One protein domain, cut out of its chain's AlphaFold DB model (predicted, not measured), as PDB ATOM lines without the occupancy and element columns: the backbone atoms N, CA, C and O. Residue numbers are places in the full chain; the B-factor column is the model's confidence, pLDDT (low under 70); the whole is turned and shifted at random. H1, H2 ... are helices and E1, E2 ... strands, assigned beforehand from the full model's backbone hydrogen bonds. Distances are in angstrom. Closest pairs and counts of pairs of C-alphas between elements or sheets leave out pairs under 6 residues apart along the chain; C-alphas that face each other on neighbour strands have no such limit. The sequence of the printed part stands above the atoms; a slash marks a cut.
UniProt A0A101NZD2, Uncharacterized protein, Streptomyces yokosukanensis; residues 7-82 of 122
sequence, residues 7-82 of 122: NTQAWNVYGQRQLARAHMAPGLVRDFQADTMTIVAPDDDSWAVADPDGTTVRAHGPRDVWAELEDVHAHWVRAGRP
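What this domain is: This is residues 7 to 82 of the 122 residues of an uncharacterized protein of Streptomyces yokosukanensis (UniProt A0A101NZD2). A wall of four antiparallel strands stands at one end, and three helices lie to one side of it. H3, the longest helix, starts at the sheet and points away from it, with the short H2 and H1 set crosswise to it. The printed part has 76 residues, with three named helices and four named strands that follow along the chain as H1 H2 E1 E2 E3 E4 H3, and is of mixed class, helices and strands; the sheet runs E1 E2 E3 E4, a meander, each strand the antiparallel neighbour of the one before. It is compact, with a radius of gyration of the C-alphas of 11.7 A and spans of 32 by 27 by 19 A.

Where its parts are: The strands are E1, residues 29 to 31, E2, 38 to 41, E3, 46 to 50 and 13.8 A long, and E4, 57 to 60. H3, residues 65 to 78, is 20.2 A long and ends with C-alpha 78 at (-8.921, -4.418, 42.030). H1, residues 7 to 14, begins with C-alpha 7 at (-6.934, -23.117, 50.391); H2 is residues 18 to 24.

How they stand to each other: The hairpin E1 and E2 has N 29 and O 40 at 2.8 A, E2 and E3 have N 39 and O 48 at 2.9 A, and E3 and E4 have N 49 and O 58 at 2.8 A, within hydrogen-bond range. H3 only grazes the sheet, with residues 65 to 69; the closest C-alphas of E3 and H3, Ala 48 and Trp 66, are 5.8 A apart. H3 touches H2 with residues 69 to 72 alone, closest at the C-alphas of Met 24 and Val 72, 6.4 A, about perpendicular at 80 degrees. H1 and H3 are close but not clearly touching. Every O i to N i+4 pair is within hydrogen-bond range in H1, H2 and H3.

The domain as a whole: The C-alphas of Asp 45 and Gly 80, farthest apart, are 33.1 A apart. The printed part has no cut, and no link is long. pLDDT is under 70 in residues 7 to 24 and 54.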
ATOM      1  N   ASN A   7      -7.642 -22.226  51.305       38.41
ATOM      2  CA  ASN A   7      -6.934 -23.117  50.391       38.41
ATOM      3  C   ASN A   7      -7.435 -22.985  48.960       38.41
ATOM      4  O   ASN A   7      -6.624 -22.923  48.051       38.41
ATOM      5  N   THR A   8      -8.742 -22.911  48.716       42.25
ATOM      6  CA  THR A   8      -9.264 -22.669  47.357       42.25
ATOM      7  C   THR A   8      -8.822 -21.296  46.854       42.25
ATOM      8  O   THR A   8      -8.431 -21.160  45.693       42.25
ATOM      9  N   GLN A   9      -8.786 -20.299  47.740       49.94
ATOM     10  CA  GLN A   9      -8.175 -19.005  47.474       49.94
ATOM     11  C   GLN A   9      -6.675 -19.196  47.218       49.94
ATOM     12  O   GLN A   9      -6.214 -18.858  46.147       49.94
ATOM     13  N   ALA A  10      -5.913 -19.856  48.080       46.97
ATOM     14  CA  ALA A  10      -4.468 -19.993  47.940       46.97
ATOM     15  C   ALA A  10      -4.042 -20.796  46.695       46.97
ATOM     16  O   ALA A  10      -3.128 -20.392  45.972       46.97
ATOM     17  N   TRP A  11      -4.736 -21.891  46.387       45.50
ATOM     18  CA  TRP A  11      -4.497 -22.756  45.233       45.50
ATOM     19  C   TRP A  11      -4.915 -22.096  43.911       45.50
ATOM     20  O   TRP A  11      -4.122 -22.098  42.969       45.50
ATOM     21  N   ASN A  12      -6.092 -21.453  43.831       45.94
ATOM     22  CA  ASN A  12      -6.534 -20.768  42.603       45.94
ATOM     23  C   ASN A  12      -5.919 -19.365  42.426       45.94
ATOM     24  O   ASN A  12      -5.845 -18.853  41.304       45.94
ATOM     25  N   VAL A  13      -5.478 -18.718  43.511       49.81
ATOM     26  CA  VAL A  13      -4.893 -17.366  43.497       49.81
ATOM     27  C   VAL A  13      -3.384 -17.399  43.288       49.81
ATOM     28  O   VAL A  13      -2.894 -16.601  42.490       49.81
ATOM     29  N   TYR A  14      -2.638 -18.312  43.919       51.81
ATOM     30  CA  TYR A  14      -1.168 -18.228  43.937       51.81
ATOM     31  C   TYR A  14      -0.452 -19.246  43.039       51.81
ATOM     32  O   TYR A  14       0.725 -19.050  42.740       51.81
ATOM     33  N   GLY A  15      -1.146 -20.277  42.533       46.22
ATOM     34  CA  GLY A  15      -0.574 -21.261  41.602       46.22
ATOM     35  C   GLY A  15      -0.325 -20.741  40.176       46.22
ATOM     36  O   GLY A  15       0.586 -21.215  39.507       46.22
ATOM     37  N   GLN A  16      -1.085 -19.737  39.716       46.09
ATOM     38  CA  GLN A  16      -1.054 -19.236  38.324       46.09
ATOM     39  C   GLN A  16      -0.484 -17.807  38.176       46.09
ATOM     40  O   GLN A  16      -0.590 -17.204  37.111       46.09
ATOM     41  N   ARG A  17       0.088 -17.210  39.237       57.34
ATOM     42  CA  ARG A  17       0.384 -15.753  39.297       57.34
ATOM     43  C   ARG A  17       1.801 -15.394  39.719       57.34
ATOM     44  O   ARG A  17       2.039 -14.351  40.326       57.34
ATOM     45  N   GLN A  18       2.750 -16.250  39.361       54.59
ATOM     46  CA  GLN A  18       4.163 -16.079  39.700       54.59
ATOM     47  C   GLN A  18       4.725 -14.723  39.233       54.59
ATOM     48  O   GLN A  18       5.551 -14.149  39.930       54.59
ATOM     49  N   LEU A  19       4.238 -14.179  38.109       52.69
ATOM     50  CA  LEU A  19       4.735 -12.921  37.538       52.69
ATOM     51  C   LEU A  19       4.350 -11.680  38.359       52.69
ATOM     52  O   LEU A  19       5.213 -10.859  38.650       52.69
ATOM     53  N   ALA A  20       3.083 -11.557  38.771       59.91
ATOM     54  CA  ALA A  20       2.643 -10.422  39.583       59.91
ATOM     55  C   ALA A  20       3.281 -10.458  40.982       59.91
ATOM     56  O   ALA A  20       3.742  -9.430  41.466       59.91
ATOM     57  N   ARG A  21       3.384 -11.648  41.602       65.50
ATOM     58  CA  ARG A  21       4.044 -11.794  42.911       65.50
ATOM     59  C   ARG A  21       5.527 -11.441  42.839       65.50
ATOM     60  O   ARG A  21       5.989 -10.680  43.674       65.50
ATOM     61  N   ALA A  22       6.253 -11.948  41.843       59.44
ATOM     62  CA  ALA A  22       7.686 -11.686  41.711       59.44
ATOM     63  C   ALA A  22       8.016 -10.189  41.601       59.44
ATOM     64  O   ALA A  22       9.092  -9.779  42.028       59.44
ATOM     65  N   HIS A  23       7.105  -9.383  41.046       65.19
ATOM     66  CA  HIS A  23       7.321  -7.948  40.913       65.19
ATOM     67  C   HIS A  23       6.762  -7.129  42.082       65.19
ATOM     68  O   HIS A  23       7.412  -6.200  42.546       65.19
ATOM     69  N   MET A  24       5.566  -7.458  42.568       68.06
ATOM     70  CA  MET A  24       4.906  -6.687  43.629       68.06
ATOM     71  C   MET A  24       5.375  -7.071  45.037       68.06
ATOM     72  O   MET A  24       5.207  -6.287  45.961       68.06
ATOM     73  N   ALA A  25       5.969  -8.254  45.192       72.06
ATOM     74  CA  ALA A  25       6.564  -8.741  46.430       72.06
ATOM     75  C   ALA A  25       7.911  -9.429  46.114       72.06
ATOM     76  O   ALA A  25       8.011 -10.664  46.080       72.06
ATOM     77  N   PRO A  26       8.955  -8.640  45.793       76.50
ATOM     78  CA  PRO A  26      10.238  -9.168  45.339       76.50
ATOM     79  C   PRO A  26      10.918  -9.997  46.434       76.50
ATOM     80  O   PRO A  26      10.851  -9.669  47.617       76.50
ATOM     81  N   GLY A  27      11.579 -11.086  46.041       79.19
ATOM     82  CA  GLY A  27      12.258 -12.000  46.970       79.19
ATOM     83  C   GLY A  27      11.355 -13.061  47.612       79.19
ATOM     84  O   GLY A  27      11.870 -13.962  48.266       79.19
ATOM     85  N   LEU A  28      10.033 -13.020  47.383       81.81
ATOM     86  CA  LEU A  28       9.119 -14.055  47.874       81.81
ATOM     87  C   LEU A  28       9.100 -15.296  46.971       81.81
ATOM     88  O   LEU A  28       8.599 -15.281  45.837       81.81
ATOM     89  N   VAL A  29       9.558 -16.416  47.516       81.50
ATOM     90  CA  VAL A  29       9.584 -17.722  46.855       81.50
ATOM     91  C   VAL A  29       8.484 -18.606  47.435       81.50
ATOM     92  O   VAL A  29       8.275 -18.645  48.641       81.50
ATOM     93  N   ARG A  30       7.764 -19.334  46.576       79.88
ATOM     94  CA  ARG A  30       6.877 -20.410  47.037       79.88
ATOM     95  C   ARG A  30       7.694 -21.685  47.182       79.88
ATOM     96  O   ARG A  30       8.319 -22.100  46.207       79.88
ATOM     97  N   ASP A  31       7.622 -22.322  48.342       79.75
ATOM     98  CA  ASP A  31       8.087 -23.696  48.494       79.75
ATOM     99  C   ASP A  31       7.014 -24.640  47.933       79.75
ATOM    100  O   ASP A  31       5.914 -24.767  48.470       79.75
ATOM    101  N   PHE A  32       7.312 -25.243  46.780       72.25
ATOM    102  CA  PHE A  32       6.435 -26.207  46.111       72.25
ATOM    103  C   PHE A  32       6.592 -27.634  46.652       72.25
ATOM    104  O   PHE A  32       5.812 -28.500  46.263       72.25
ATOM    105  N   GLN A  33       7.606 -27.890  47.483       73.12
ATOM    106  CA  GLN A  33       7.864 -29.197  48.085       73.12
ATOM    107  C   GLN A  33       7.163 -29.355  49.437       73.12
ATOM    108  O   GLN A  33       7.012 -30.481  49.906       73.12
ATOM    109  N   ALA A  34       6.723 -28.254  50.047       71.19
ATOM    110  CA  ALA A  34       5.894 -28.279  51.239       71.19
ATOM    111  C   ALA A  34       4.473 -28.776  50.927       71.19
ATOM    112  O   ALA A  34       3.836 -28.332  49.967       71.19
ATOM    113  N   ASP A  35       3.954 -29.655  51.789       72.62
ATOM    114  CA  ASP A  35       2.577 -30.164  51.704       72.62
ATOM    115  C   ASP A  35       1.536 -29.045  51.859       72.62
ATOM    116  O   ASP A  35       0.431 -29.124  51.317       72.62
ATOM    117  N   THR A  36       1.905 -27.978  52.570       76.31
ATOM    118  CA  THR A  36       1.068 -26.800  52.778       76.31
ATOM    119  C   THR A  36       1.645 -25.570  52.098       76.31
ATOM    120  O   THR A  36       2.856 -25.448  51.905       76.31
ATOM    121  N   MET A  37       0.767 -24.628  51.740       77.44
ATOM    122  CA  MET A  37       1.158 -23.378  51.093       77.44
ATOM    123  C   MET A  37       2.163 -22.618  51.962       77.44
ATOM    124  O   MET A  37       1.793 -22.011  52.966       77.44
ATOM    125  N   THR A  38       3.420 -22.635  51.527       84.00
ATOM    126  CA  THR A  38       4.543 -21.998  52.208       84.00
ATOM    127  C   THR A  38       5.171 -20.961  51.285       84.00
ATOM    128  O   THR A  38       5.564 -21.277  50.157       84.00
ATOM    129  N   ILE A  39       5.253 -19.720  51.757       85.62
ATOM    130  CA  ILE A  39       5.960 -18.622  51.097       85.62
ATOM    131  C   ILE A  39       7.127 -18.210  51.987       85.62
ATOM    132  O   ILE A  39       6.956 -18.026  53.189       85.62
ATOM    133  N   VAL A  40       8.306 -18.057  51.397       87.62
ATOM    134  CA  VAL A  40       9.545 -17.706  52.094       87.62
ATOM    135  C   VAL A  40      10.154 -16.440  51.501       87.62
ATOM    136  O   VAL A  40      10.096 -16.230  50.289       87.62
ATOM    137  N   ALA A  41      10.759 -15.624  52.355       89.56
ATOM    138  CA  ALA A  41      11.647 -14.521  52.015       89.56
ATOM    139  C   ALA A  41      13.047 -14.884  52.545       89.56
ATOM    140  O   ALA A  41      13.339 -14.633  53.717       89.56
ATOM    141  N   PRO A  42      13.893 -15.549  51.733       86.81
ATOM    142  CA  PRO A  42      15.143 -16.140  52.214       86.81
ATOM    143  C   PRO A  42      16.129 -15.112  52.770       86.81
ATOM    144  O   PRO A  42      16.764 -15.364  53.789       86.81
ATOM    145  N   ASP A  43      16.227 -13.951  52.119       88.88
ATOM    146  CA  ASP A  43      17.150 -12.879  52.511       88.88
ATOM    147  C   ASP A  43      16.763 -12.240  53.854       88.88
ATOM    148  O   ASP A  43      17.615 -11.710  54.565       88.88
ATOM    149  N   ASP A  44      15.480 -12.324  54.206       90.69
ATOM    150  CA  ASP A  44      14.898 -11.742  55.411       90.69
ATOM    151  C   ASP A  44      14.721 -12.772  56.542       90.69
ATOM    152  O   ASP A  44      14.162 -12.427  57.580       90.69
ATOM    153  N   ASP A  45      15.113 -14.038  56.342       92.12
ATOM    154  CA  ASP A  45      14.807 -15.162  57.250       92.12
ATOM    155  C   ASP A  45      13.328 -15.172  57.692       92.12
ATOM    156  O   ASP A  45      12.981 -15.344  58.862       92.12
ATOM    157  N   SER A  46      12.433 -14.887  56.739       92.25
ATOM    158  CA  SER A  46      10.999 -14.741  56.999       92.25
ATOM    159  C   SER A  46      10.180 -15.737  56.193       92.25
ATOM    160  O   SER A  46      10.547 -16.125  55.083       92.25
ATOM    161  N   TRP A  47       9.044 -16.163  56.735       91.62
ATOM    162  CA  TRP A  47       8.145 -17.090  56.058       91.62
ATOM    163  C   TRP A  47       6.705 -16.956  56.539       91.62
ATOM    164  O   TRP A  47       6.440 -16.513  57.653       91.62
ATOM    165  N   ALA A  48       5.776 -17.394  55.695       89.94
ATOM    166  CA  ALA A  48       4.374 -17.592  56.026       89.94
ATOM    167  C   ALA A  48       3.914 -18.970  55.534       89.94
ATOM    168  O   ALA A  48       4.149 -19.344  54.384       89.94
ATOM    169  N   VAL A  49       3.253 -19.719  56.412       88.25
ATOM    170  CA  VAL A  49       2.691 -21.044  56.149       88.25
ATOM    171  C   VAL A  49       1.206 -20.981  56.471       88.25
ATOM    172  O   VAL A  49       0.834 -20.779  57.627       88.25
ATOM    173  N   ALA A  50       0.357 -21.150  55.461       82.94
ATOM    174  CA  ALA A  50      -1.058 -21.402  55.707       82.94
ATOM    175  C   ALA A  50      -1.214 -22.829  56.236       82.94
ATOM    176  O   ALA A  50      -0.479 -23.712  55.803       82.94
ATOM    177  N   ASP A  51      -2.133 -23.069  57.166       79.94
ATOM    178  CA  ASP A  51      -2.436 -24.423  57.621       79.94
ATOM    179  C   ASP A  51      -3.284 -25.186  56.584       79.94
ATOM    180  O   ASP A  51      -3.930 -24.575  55.730       79.94
ATOM    181  N   PRO A  52      -3.288 -26.534  56.615       71.75
ATOM    182  CA  PRO A  52      -3.929 -27.344  55.577       71.75
ATOM    183  C   PRO A  52      -5.446 -27.187  55.498       71.75
ATOM    184  O   PRO A  52      -6.033 -27.550  54.486       71.75
ATOM    185  N   ASP A  53      -6.088 -26.663  56.542       72.00
ATOM    186  CA  ASP A  53      -7.516 -26.323  56.559       72.00
ATOM    187  C   ASP A  53      -7.797 -24.888  56.079       72.00
ATOM    188  O   ASP A  53      -8.952 -24.485  55.965       72.00
ATOM    189  N   GLY A  54      -6.742 -24.119  55.793       66.12
ATOM    190  CA  GLY A  54      -6.805 -22.736  55.347       66.12
ATOM    191  C   GLY A  54      -7.251 -21.764  56.438       66.12
ATOM    192  O   GLY A  54      -7.357 -20.576  56.193       66.12
ATOM    193  N   THR A  55      -7.531 -22.195  57.659       73.50
ATOM    194  CA  THR A  55      -8.158 -21.300  58.642       73.50
ATOM    195  C   THR A  55      -7.163 -20.387  59.344       73.50
ATOM    196  O   THR A  55      -7.537 -19.322  59.840       73.50
ATOM    197  N   THR A  56      -5.894 -20.784  59.364       80.88
ATOM    198  CA  THR A  56      -4.831 -20.102  60.094       80.88
ATOM    199  C   THR A  56      -3.573 -19.960  59.252       80.88
ATOM    200  O   THR A  56      -3.272 -20.776  58.383       80.88
ATOM    201  N   VAL A  57      -2.822 -18.892  59.528       86.19
ATOM    202  CA  VAL A  57      -1.503 -18.645  58.949       86.19
ATOM    203  C   VAL A  57      -0.510 -18.483  60.082       86.19
ATOM    204  O   VAL A  57      -0.718 -17.701  61.010       86.19
ATOM    205  N   ARG A  58       0.584 -19.233  59.999       90.00
ATOM    206  CA  ARG A  58       1.749 -19.082  60.864       90.00
ATOM    207  C   ARG A  58       2.792 -18.274  60.111       90.00
ATOM    208  O   ARG A  58       3.099 -18.600  58.969       90.00
ATOM    209  N   ALA A  59       3.332 -17.244  60.748       91.56
ATOM    210  CA  ALA A  59       4.355 -16.389  60.165       91.56
ATOM    211  C   ALA A  59       5.574 -16.291  61.085       91.56
ATOM    212  O   ALA A  59       5.470 -16.448  62.305       91.56
ATOM    213  N   HIS A  60       6.726 -16.033  60.485       94.06
ATOM    214  CA  HIS A  60       7.993 -15.854  61.172       94.06
ATOM    215  C   HIS A  60       8.862 -14.835  60.446       94.06
ATOM    216  O   HIS A  60       8.766 -14.694  59.228       94.06
ATOM    217  N   GLY A  61       9.758 -14.213  61.210       93.69
ATOM    218  CA  GLY A  61      10.775 -13.301  60.714       93.69
ATOM    219  C   GLY A  61      10.350 -11.828  60.742       93.69
ATOM    220  O   GLY A  61       9.223 -11.501  61.118       93.69
ATOM    221  N   PRO A  62      11.285 -10.917  60.424       93.38
ATOM    222  CA  PRO A  62      11.063  -9.473  60.414       93.38
ATOM    223  C   PRO A  62      10.149  -8.973  59.288       93.38
ATOM    224  O   PRO A  62       9.602  -7.876  59.410       93.38
ATOM    225  N   ARG A  63       9.993  -9.731  58.197       92.12
ATOM    226  CA  ARG A  63       9.167  -9.351  57.047       92.12
ATOM    227  C   ARG A  63       7.795 -10.004  57.140       92.12
ATOM    228  O   ARG A  63       7.687 -11.226  57.236       92.12
ATOM    229  N   ASP A  64       6.741  -9.196  57.060       90.25
ATOM    230  CA  ASP A  64       5.362  -9.690  57.065       90.25
ATOM    231  C   ASP A  64       4.972 -10.245  55.685       90.25
ATOM    232  O   ASP A  64       4.290  -9.615  54.876       90.25
ATOM    233  N   VAL A  65       5.459 -11.456  55.406       88.19
ATOM    234  CA  VAL A  65       5.260 -12.167  54.136       88.19
ATOM    235  C   VAL A  65       3.776 -12.369  53.817       88.19
ATOM    236  O   VAL A  65       3.392 -12.367  52.645       88.19
ATOM    237  N   TRP A  66       2.932 -12.562  54.837       85.88
ATOM    238  CA  TRP A  66       1.504 -12.777  54.623       85.88
ATOM    239  C   TRP A  66       0.793 -11.484  54.230       85.88
ATOM    240  O   TRP A  66       0.064 -11.487  53.239       85.88
ATOM    241  N   ALA A  67       1.056 -10.378  54.933       85.81
ATOM    242  CA  ALA A  67       0.478  -9.082  54.588       85.81
ATOM    243  C   ALA A  67       0.855  -8.649  53.160       85.81
ATOM    244  O   ALA A  67      -0.009  -8.222  52.394       85.81
ATOM    245  N   GLU A  68       2.110  -8.848  52.740       86.06
ATOM    246  CA  GLU A  68       2.522  -8.565  51.358       86.06
ATOM    247  C   GLU A  68       1.754  -9.411  50.335       86.06
ATOM    248  O   GLU A  68       1.381  -8.935  49.260       86.06
ATOM    249  N   LEU A  69       1.479 -10.676  50.659       81.00
ATOM    250  CA  LEU A  69       0.700 -11.550  49.791       81.00
ATOM    251  C   LEU A  69      -0.763 -11.088  49.681       81.00
ATOM    252  O   LEU A  69      -1.336 -11.108  48.585       81.00
ATOM    253  N   GLU A  70      -1.356 -10.650  50.793       82.44
ATOM    254  CA  GLU A  70      -2.695 -10.058  50.829       82.44
ATOM    255  C   GLU A  70      -2.763  -8.754  50.023       82.44
ATOM    256  O   GLU A  70      -3.718  -8.551  49.266       82.44
ATOM    257  N   ASP A  71      -1.728  -7.918  50.086       83.12
ATOM    258  CA  ASP A  71      -1.630  -6.691  49.294       83.12
ATOM    259  C   ASP A  71      -1.569  -6.986  47.791       83.12
ATOM    260  O   ASP A  71      -2.274  -6.351  46.993       83.12
ATOM    261  N   VAL A  72      -0.787  -7.988  47.377       81.50
ATOM    262  CA  VAL A  72      -0.767  -8.457  45.982       81.50
ATOM    263  C   VAL A  72      -2.146  -8.972  45.566       81.50
ATOM    264  O   VAL A  72      -2.631  -8.661  44.471       81.50
ATOM    265  N   HIS A  73      -2.815  -9.734  46.437       78.94
ATOM    266  CA  HIS A  73      -4.167 -10.220  46.177       78.94
ATOM    267  C   HIS A  73      -5.157  -9.066  45.983       78.94
ATOM    268  O   HIS A  73      -5.919  -9.070  45.012       78.94
ATOM    269  N   ALA A  74      -5.124  -8.061  46.858       82.00
ATOM    270  CA  ALA A  74      -5.995  -6.896  46.791       82.00
ATOM    271  C   ALA A  74      -5.806  -6.115  45.482       82.00
ATOM    272  O   ALA A  74      -6.794  -5.749  44.836       82.00
ATOM    273  N   HIS A  75      -4.559  -5.918  45.040       80.62
ATOM    274  CA  HIS A  75      -4.260  -5.285  43.754       80.62
ATOM    275  C   HIS A  75      -4.800  -6.095  42.572       80.62
ATOM    276  O   HIS A  75      -5.452  -5.537  41.688       80.62
ATOM    277  N   TRP A  76      -4.628  -7.417  42.580       80.25
ATOM    278  CA  TRP A  76      -5.169  -8.282  41.532       80.25
ATOM    279  C   TRP A  76      -6.706  -8.302  41.495       80.25
ATOM    280  O   TRP A  76      -7.305  -8.280  40.415       80.25
ATOM    281  N   VAL A  77      -7.370  -8.310  42.656       82.25
ATOM    282  CA  VAL A  77      -8.836  -8.205  42.728       82.25
ATOM    283  C   VAL A  77      -9.300  -6.862  42.172       82.25
ATOM    284  O   VAL A  77     -10.235  -6.832  41.371       82.25
ATOM    285  N   ARG A  78      -8.623  -5.765  42.535       83.25
ATOM    286  CA  ARG A  78      -8.921  -4.418  42.030       83.25
ATOM    287  C   ARG A  78      -8.763  -4.325  40.509       83.25
ATOM    288  O   ARG A  78      -9.557  -3.651  39.863       83.25
ATOM    289  N   ALA A  79      -7.815  -5.062  39.935       82.38
ATOM    290  CA  ALA A  79      -7.600  -5.161  38.492       82.38
ATOM    291  C   ALA A  79      -8.653  -5.995  37.738       82.38
ATOM    292  O   ALA A  79      -8.517  -6.228  36.536       82.38
ATOM    293  N   GLY A  80      -9.702  -6.465  38.420       81.75
ATOM    294  CA  GLY A  80     -10.767  -7.254  37.804       81.75
ATOM    295  C   GLY A  80     -10.413  -8.727  37.652       81.75
ATOM    296  O   GLY A  80     -10.979  -9.406  36.800       81.75
ATOM    297  N   ARG A  81      -9.499  -9.233  38.485       80.12
ATOM    298  CA  ARG A  81      -9.097 -10.641  38.499       80.12
ATOM    299  C   ARG A  81      -8.539 -11.136  37.150       80.12
ATOM    300  O   ARG A  81      -8.993 -12.171  36.654       80.12
ATOM    301  N   PRO A  82      -7.569 -10.432  36.533       76.44
ATOM    302  CA  PRO A  82      -7.084 -10.786  35.207       76.44
ATOM    303  C   PRO A  82      -6.505 -12.202  35.175       76.44
ATOM    304  O   PRO A  82      -5.758 -12.606  36.070       76.44
TER     305      PRO A  82